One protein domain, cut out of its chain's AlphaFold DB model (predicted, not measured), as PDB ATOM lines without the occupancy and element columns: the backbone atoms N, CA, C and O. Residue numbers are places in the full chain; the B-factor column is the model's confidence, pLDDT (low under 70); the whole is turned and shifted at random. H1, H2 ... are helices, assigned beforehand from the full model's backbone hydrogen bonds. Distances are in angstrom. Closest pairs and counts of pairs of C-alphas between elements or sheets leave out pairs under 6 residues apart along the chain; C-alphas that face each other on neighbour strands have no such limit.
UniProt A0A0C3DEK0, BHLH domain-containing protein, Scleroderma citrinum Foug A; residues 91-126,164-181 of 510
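Overview. This is residues 91 to 126 and 164 to 181 of the 510 residues of the protein "BHLH domain-containing protein" of Scleroderma citrinum Foug A (UniProt A0A0C3DEK0). A long helix, H1, sticks out as an arm with residues 91 to 110, and near its other end it packs on the first part of a shorter slanting helix, H3, with the small H2 packed on H3 too. The printed part has 54 residues, with three named helices in the order H1, H2, H3 and no named strand, all helix in class. It is extended, with a radius of gyration of the C-alphas of 16.9 A and spans of 57 by 16 by 14 A.

Along the chain. H1, residues 91 to 120, begins at C-alpha 91 (12.507, 13.564, 52.167) and is 43.7 A long. H2 is residues 123 to 126. H3, residues 164 to 181, is 26.2 A long and ends at C-alpha 181 (26.585, -39.549, 37.467).

Arrangement. Residues 114 to 118 of H1 touch residues 164 to 171 of H3, the closest C-alphas being those of Arg 118 and Ile 167, 6.4 A apart. H1 and H3 run the same way at a steep tilt of 43 degrees. H2 touches H3 at residues 166 to 174, closest at the C-alphas of Tyr 125 and Arg 170, 5.4 A apart. H1 and H2 meet only through their tight link. Every O i to N i+4 pair is within hydrogen-bond range in H3, and 25 of 26 in H1; H2 is too short for one.

Size, cuts and confidence. Residues 127 to 163 are not printed, and C-alphas 126 and 164 are 12.4 A apart across the cut. No printed residue is under 70 in pLDDT.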
ATOM      1  N   ARG A  91      13.016  14.939  51.973       95.19
ATOM      2  CA  ARG A  91      12.507  13.564  52.167       95.19
ATOM      3  C   ARG A  91      12.557  12.736  50.883       95.19
ATOM      4  O   ARG A  91      12.833  11.541  50.942       95.19
ATOM      5  N   GLU A  92      12.268  13.333  49.729       97.12
ATOM      6  CA  GLU A  92      12.344  12.633  48.441       97.12
ATOM      7  C   GLU A  92      13.796  12.376  48.011       97.12
ATOM      8  O   GLU A  92      14.089  11.286  47.520       97.12
ATOM      9  N   ALA A  93      14.723  13.299  48.286       96.75
ATOM     10  CA  ALA A  93      16.159  13.066  48.130       96.75
ATOM     11  C   ALA A  93      16.646  11.914  49.028       96.75
ATOM     12  O   ALA A  93      17.275  10.978  48.537       96.75
ATOM     13  N   GLN A  94      16.268  11.906  50.313       96.75
ATOM     14  CA  GLN A  94      16.610  10.824  51.244       96.75
ATOM     15  C   GLN A  94      16.052   9.463  50.792       96.75
ATOM     16  O   GLN A  94      16.739   8.449  50.893       96.75
ATOM     17  N   ARG A  95      14.833   9.420  50.234       98.06
ATOM     18  CA  ARG A  95      14.268   8.195  49.638       98.06
ATOM     19  C   ARG A  95      15.081   7.703  48.443       98.06
ATOM     20  O   ARG A  95      15.340   6.507  48.364       98.06
ATOM     21  N   LYS A  96      15.507   8.602  47.546       98.25
ATOM     22  CA  LYS A  96      16.370   8.256  46.402       98.25
ATOM     23  C   LYS A  96      17.724   7.703  46.860       98.25
ATOM     24  O   LYS A  96      18.155   6.686  46.328       98.25
ATOM     25  N   ILE A  97      18.343   8.315  47.876       97.94
ATOM     26  CA  ILE A  97      19.604   7.850  48.483       97.94
ATOM     27  C   ILE A  97      19.433   6.461  49.115       97.94
ATOM     28  O   ILE A  97      20.199   5.550  48.822       97.94
ATOM     29  N   ASN A  98      18.398   6.258  49.935       98.12
ATOM     30  CA  ASN A  98      18.145   4.954  50.553       98.12
ATOM     31  C   ASN A  98      17.873   3.866  49.502       98.12
ATOM     32  O   ASN A  98      18.368   2.749  49.628       98.12
ATOM     33  N   HIS A  99      17.125   4.188  48.443       98.69
ATOM     34  CA  HIS A  99      16.855   3.252  47.354       98.69
ATOM     35  C   HIS A  99      18.134   2.872  46.587       98.69
ATOM     36  O   HIS A  99      18.368   1.686  46.351       98.69
ATOM     37  N   SER A 100      19.000   3.842  46.262       98.25
ATOM     38  CA  SER A 100      20.275   3.559  45.588       98.25
ATOM     39  C   SER A 100      21.247   2.767  46.469       98.25
ATOM     40  O   SER A 100      21.951   1.896  45.959       98.25
ATOM     41  N   LEU A 101      21.246   2.996  47.788       98.38
ATOM     42  CA  LEU A 101      22.037   2.230  48.754       98.38
ATOM     43  C   LEU A 101      21.590   0.760  48.830       98.38
ATOM     44  O   LEU A 101      22.428  -0.138  48.750       98.38
ATOM     45  N   ILE A 102      20.278   0.515  48.932       98.06
ATOM     46  CA  ILE A 102      19.699  -0.839  48.979       98.06
ATOM     47  C   ILE A 102      19.992  -1.597  47.677       98.06
ATOM     48  O   ILE A 102      20.464  -2.733  47.719       98.06
ATOM     49  N   GLU A 103      19.781  -0.971  46.516       98.50
ATOM     50  CA  GLU A 103      20.057  -1.608  45.223       98.50
ATOM     51  C   GLU A 103      21.564  -1.837  45.000       98.50
ATOM     52  O   GLU A 103      21.953  -2.873  44.458       98.50
ATOM     53  N   LYS A 104      22.443  -0.945  45.484       98.62
ATOM     54  CA  LYS A 104      23.897  -1.180  45.482       98.62
ATOM     55  C   LYS A 104      24.255  -2.411  46.320       98.62
ATOM     56  O   LYS A 104      24.959  -3.285  45.820       98.62
ATOM     57  N   ALA A 105      23.737  -2.521  47.545       98.31
ATOM     58  CA  ALA A 105      23.968  -3.680  48.410       98.31
ATOM     59  C   ALA A 105      23.447  -4.989  47.783       98.31
ATOM     60  O   ALA A 105      24.156  -5.998  47.770       98.31
ATOM     61  N   ARG A 106      22.253  -4.958  47.174       98.56
ATOM     62  CA  ARG A 106      21.681  -6.084  46.420       98.56
ATOM     63  C   ARG A 106      22.579  -6.509  45.254       98.56
ATOM     64  O   ARG A 106      22.872  -7.696  45.119       98.56
ATOM     65  N   ARG A 107      23.063  -5.564  44.439       98.31
ATOM     66  CA  ARG A 107      23.993  -5.847  43.327       98.31
ATOM     67  C   ARG A 107      25.312  -6.442  43.809       98.31
ATOM     68  O   ARG A 107      25.797  -7.381  43.183       98.31
ATOM     69  N   THR A 108      25.860  -5.948  44.920       98.38
ATOM     70  CA  THR A 108      27.055  -6.534  45.544       98.38
ATOM     71  C   THR A 108      26.803  -7.987  45.946       98.38
ATOM     72  O   THR A 108      27.585  -8.845  45.553       98.38
ATOM     73  N   LYS A 109      25.681  -8.295  46.615       98.50
ATOM     74  CA  LYS A 109      25.324  -9.674  47.001       98.50
ATOM     75  C   LYS A 109      25.164 -10.611  45.794       98.50
ATOM     76  O   LYS A 109      25.609 -11.751  45.846       98.50
ATOM     77  N   ILE A 110      24.581 -10.133  44.689       98.06
ATOM     78  CA  ILE A 110      24.483 -10.906  43.433       98.06
ATOM     79  C   ILE A 110      25.875 -11.171  42.839       98.06
ATOM     80  O   ILE A 110      26.158 -12.280  42.397       98.06
ATOM     81  N   ASN A 111      26.754 -10.166  42.817       97.25
ATOM     82  CA  ASN A 111      28.114 -10.325  42.296       97.25
ATOM     83  C   ASN A 111      28.961 -11.271  43.163       97.25
ATOM     84  O   ASN A 111      29.756 -12.028  42.611       97.25
ATOM     85  N   ASP A 112      28.772 -11.245  44.482       97.50
ATOM     86  CA  ASP A 112      29.432 -12.141  45.435       97.50
ATOM     87  C   ASP A 112      28.961 -13.595  45.260       97.50
ATOM     88  O   ASP A 112      29.782 -14.492  45.094       97.50
ATOM     89  N   ALA A 113      27.649 -13.830  45.127       98.12
ATOM     90  CA  ALA A 113      27.103 -15.154  44.805       98.12
ATOM     91  C   ALA A 113      27.602 -15.703  43.451       98.12
ATOM     92  O   ALA A 113      27.893 -16.889  43.318       98.12
ATOM     93  N   LEU A 114      27.776 -14.848  42.438       97.00
ATOM     94  CA  LEU A 114      28.420 -15.259  41.184       97.00
ATOM     95  C   LEU A 114      29.918 -15.556  41.379       97.00
ATOM     96  O   LEU A 114      30.459 -16.436  40.716       97.00
ATOM     97  N   ALA A 115      30.602 -14.860  42.290       95.81
ATOM     98  CA  ALA A 115      32.000 -15.125  42.625       95.81
ATOM     99  C   ALA A 115      32.200 -16.395  43.475       95.81
ATOM    100  O   ALA A 115      33.272 -16.993  43.395       95.81
ATOM    101  N   THR A 116      31.205 -16.839  44.251       96.69
ATOM    102  CA  THR A 116      31.234 -18.157  44.906       96.69
ATOM    103  C   THR A 116      30.941 -19.279  43.913       96.69
ATOM    104  O   THR A 116      31.683 -20.258  43.907       96.69
ATOM    105  N   LEU A 117      29.971 -19.115  43.002       97.38
ATOM    106  CA  LEU A 117      29.713 -20.091  41.931       97.38
ATOM    107  C   LEU A 117      30.959 -20.358  41.070       97.38
ATOM    108  O   LEU A 117      31.305 -21.517  40.867       97.38
ATOM    109  N   ARG A 118      31.712 -19.318  40.674       94.88
ATOM    110  CA  ARG A 118      33.003 -19.481  39.963       94.88
ATOM    111  C   ARG A 118      34.026 -20.366  40.686       94.88
ATOM    112  O   ARG A 118      34.893 -20.934  40.034       94.88
ATOM    113  N   LYS A 119      33.979 -20.441  42.021       94.88
ATOM    114  CA  LYS A 119      34.906 -21.253  42.833       94.88
ATOM    115  C   LYS A 119      34.426 -22.693  43.008       94.88
ATOM    116  O   LYS A 119      35.254 -23.572  43.210       94.88
ATOM    117  N   LEU A 120      33.111 -22.908  42.994       97.00
ATOM    118  CA  LEU A 120      32.488 -24.217  43.207       97.00
ATOM    119  C   LEU A 120      32.359 -25.025  41.913       97.00
ATOM    120  O   LEU A 120      32.417 -26.249  41.958       97.00
ATOM    121  N   VAL A 121      32.170 -24.352  40.775       96.44
ATOM    122  CA  VAL A 121      31.951 -24.994  39.476       96.44
ATOM    123  C   VAL A 121      33.283 -25.111  38.720       96.44
ATOM    124  O   VAL A 121      33.864 -24.077  38.373       96.44
ATOM    125  N   PRO A 122      33.783 -26.330  38.429       95.12
ATOM    126  CA  PRO A 122      35.079 -26.514  37.778       95.12
ATOM    127  C   PRO A 122      35.159 -25.859  36.395       95.12
ATOM    128  O   PRO A 122      34.246 -25.974  35.581       95.12
ATOM    129  N   ALA A 123      36.281 -25.204  36.087       92.12
ATOM    130  CA  ALA A 123      36.425 -24.415  34.859       92.12
ATOM    131  C   ALA A 123      36.340 -25.231  33.549       92.12
ATOM    132  O   ALA A 123      36.066 -24.651  32.502       92.12
ATOM    133  N   HIS A 124      36.528 -26.556  33.586       89.00
ATOM    134  CA  HIS A 124      36.483 -27.408  32.390       89.00
ATOM    135  C   HIS A 124      35.084 -27.526  31.758       89.00
ATOM    136  O   HIS A 124      34.993 -27.663  30.543       89.00
ATOM    137  N   TYR A 125      33.998 -27.327  32.516       90.50
ATOM    138  CA  TYR A 125      32.630 -27.266  31.966       90.50
ATOM    139  C   TYR A 125      32.363 -26.004  31.104       90.50
ATOM    140  O   TYR A 125      31.221 -25.719  30.759       90.50
ATOM    141  N   LYS A 126      33.389 -25.199  30.775       78.75
ATOM    142  CA  LYS A 126      33.289 -24.024  29.883       78.75
ATOM    143  C   LYS A 126      33.219 -24.404  28.388       78.75
ATOM    144  O   LYS A 126      32.907 -23.522  27.598       78.75
ATOM    145  N   LYS A 164      28.984 -13.163  33.209       95.81
ATOM    146  CA  LYS A 164      27.923 -13.646  34.112       95.81
ATOM    147  C   LYS A 164      27.112 -14.792  33.500       95.81
ATOM    148  O   LYS A 164      26.689 -15.678  34.229       95.81
ATOM    149  N   LEU A 165      26.936 -14.760  32.179       95.75
ATOM    150  CA  LEU A 165      26.267 -15.801  31.411       95.75
ATOM    151  C   LEU A 165      27.078 -17.107  31.363       95.75
ATOM    152  O   LEU A 165      26.507 -18.155  31.636       95.75
ATOM    153  N   GLU A 166      28.393 -17.054  31.123       94.12
ATOM    154  CA  GLU A 166      29.274 -18.238  31.123       94.12
ATOM    155  C   GLU A 166      29.231 -18.984  32.460       94.12
ATOM    156  O   GLU A 166      29.134 -20.207  32.472       94.12
ATOM    157  N   ILE A 167      29.251 -18.261  33.588       95.31
ATOM    158  CA  ILE A 167      29.156 -18.867  34.930       95.31
ATOM    159  C   ILE A 167      27.850 -19.654  35.058       95.31
ATOM    160  O   ILE A 167      27.851 -20.772  35.565       95.31
ATOM    161  N   LEU A 168      26.733 -19.073  34.607       96.94
ATOM    162  CA  LEU A 168      25.411 -19.689  34.699       96.94
ATOM    163  C   LEU A 168      25.297 -20.910  33.778       96.94
ATOM    164  O   LEU A 168      24.898 -21.968  34.252       96.94
ATOM    165  N   VAL A 169      25.720 -20.795  32.514       95.19
ATOM    166  CA  VAL A 169      25.754 -21.910  31.549       95.19
ATOM    167  C   VAL A 169      26.607 -23.062  32.089       95.19
ATOM    168  O   VAL A 169      26.137 -24.195  32.168       95.19
ATOM    169  N   ARG A 170      27.818 -22.762  32.574       94.69
ATOM    170  CA  ARG A 170      28.719 -23.740  33.197       94.69
ATOM    171  C   ARG A 170      28.105 -24.399  34.436       94.69
ATOM    172  O   ARG A 170      28.274 -25.595  34.640       94.69
ATOM    173  N   THR A 171      27.395 -23.630  35.267       97.19
ATOM    174  CA  THR A 171      26.713 -24.158  36.462       97.19
ATOM    175  C   THR A 171      25.618 -25.150  36.071       97.19
ATOM    176  O   THR A 171      25.496 -26.187  36.712       97.19
ATOM    177  N   VAL A 172      24.849 -24.869  35.011       96.94
ATOM    178  CA  VAL A 172      23.817 -25.787  34.500       96.94
ATOM    179  C   VAL A 172      24.444 -27.068  33.948       96.94
ATOM    180  O   VAL A 172      24.022 -28.147  34.353       96.94
ATOM    181  N   ALA A 173      25.486 -26.964  33.117       95.75
ATOM    182  CA  ALA A 173      26.191 -28.129  32.574       95.75
ATOM    183  C   ALA A 173      26.785 -29.025  33.679       95.75
ATOM    184  O   ALA A 173      26.654 -30.244  33.633       95.75
ATOM    185  N   TYR A 174      27.376 -28.423  34.718       96.94
ATOM    186  CA  TYR A 174      27.892 -29.166  35.870       96.94
ATOM    187  C   TYR A 174      26.785 -29.860  36.677       96.94
ATOM    188  O   TYR A 174      26.962 -30.992  37.112       96.94
ATOM    189  N   LEU A 175      25.627 -29.215  36.865       97.56
ATOM    190  CA  LEU A 175      24.489 -29.851  37.536       97.56
ATOM    191  C   LEU A 175      23.926 -31.030  36.728       97.56
ATOM    192  O   LEU A 175      23.559 -32.033  37.330       97.56
ATOM    193  N   GLN A 176      23.896 -30.933  35.395       96.88
ATOM    194  CA  GLN A 176      23.454 -32.019  34.513       96.88
ATOM    195  C   GLN A 176      24.374 -33.245  34.610       96.88
ATOM    196  O   GLN A 176      23.887 -34.340  34.875       96.88
ATOM    197  N   ASP A 177      25.692 -33.057  34.503       96.25
ATOM    198  CA  ASP A 177      26.682 -34.135  34.664       96.25
ATOM    199  C   ASP A 177      26.661 -34.747  36.083       96.25
ATOM    200  O   ASP A 177      26.761 -35.963  36.242       96.25
ATOM    201  N   LEU A 178      26.435 -33.947  37.134       97.69
ATOM    202  CA  LEU A 178      26.222 -34.487  38.483       97.69
ATOM    203  C   LEU A 178      24.955 -35.354  38.589       97.69
ATOM    204  O   LEU A 178      24.981 -36.360  39.299       97.69
ATOM    205  N   THR A 179      23.865 -34.993  37.905       97.19
ATOM    206  CA  THR A 179      22.644 -35.812  37.847       97.19
ATOM    207  C   THR A 179      22.877 -37.107  37.065       97.19
ATOM    208  O   THR A 179      22.551 -38.174  37.575       97.19
ATOM    209  N   GLU A 180      23.521 -37.050  35.899       97.31
ATOM    210  CA  GLU A 180      23.848 -38.233  35.086       97.31
ATOM    211  C   GLU A 180      24.753 -39.229  35.837       97.31
ATOM    212  O   GLU A 180      24.528 -40.445  35.818       97.31
ATOM    213  N   ARG A 181      25.742 -38.723  36.587       96.25
ATOM    214  CA  ARG A 181      26.585 -39.549  37.467       96.25
ATOM    215  C   ARG A 181      25.804 -40.154  38.628       96.25
ATOM    216  O   ARG A 181      26.090 -41.289  39.001       96.25
TER     217      ARG A 181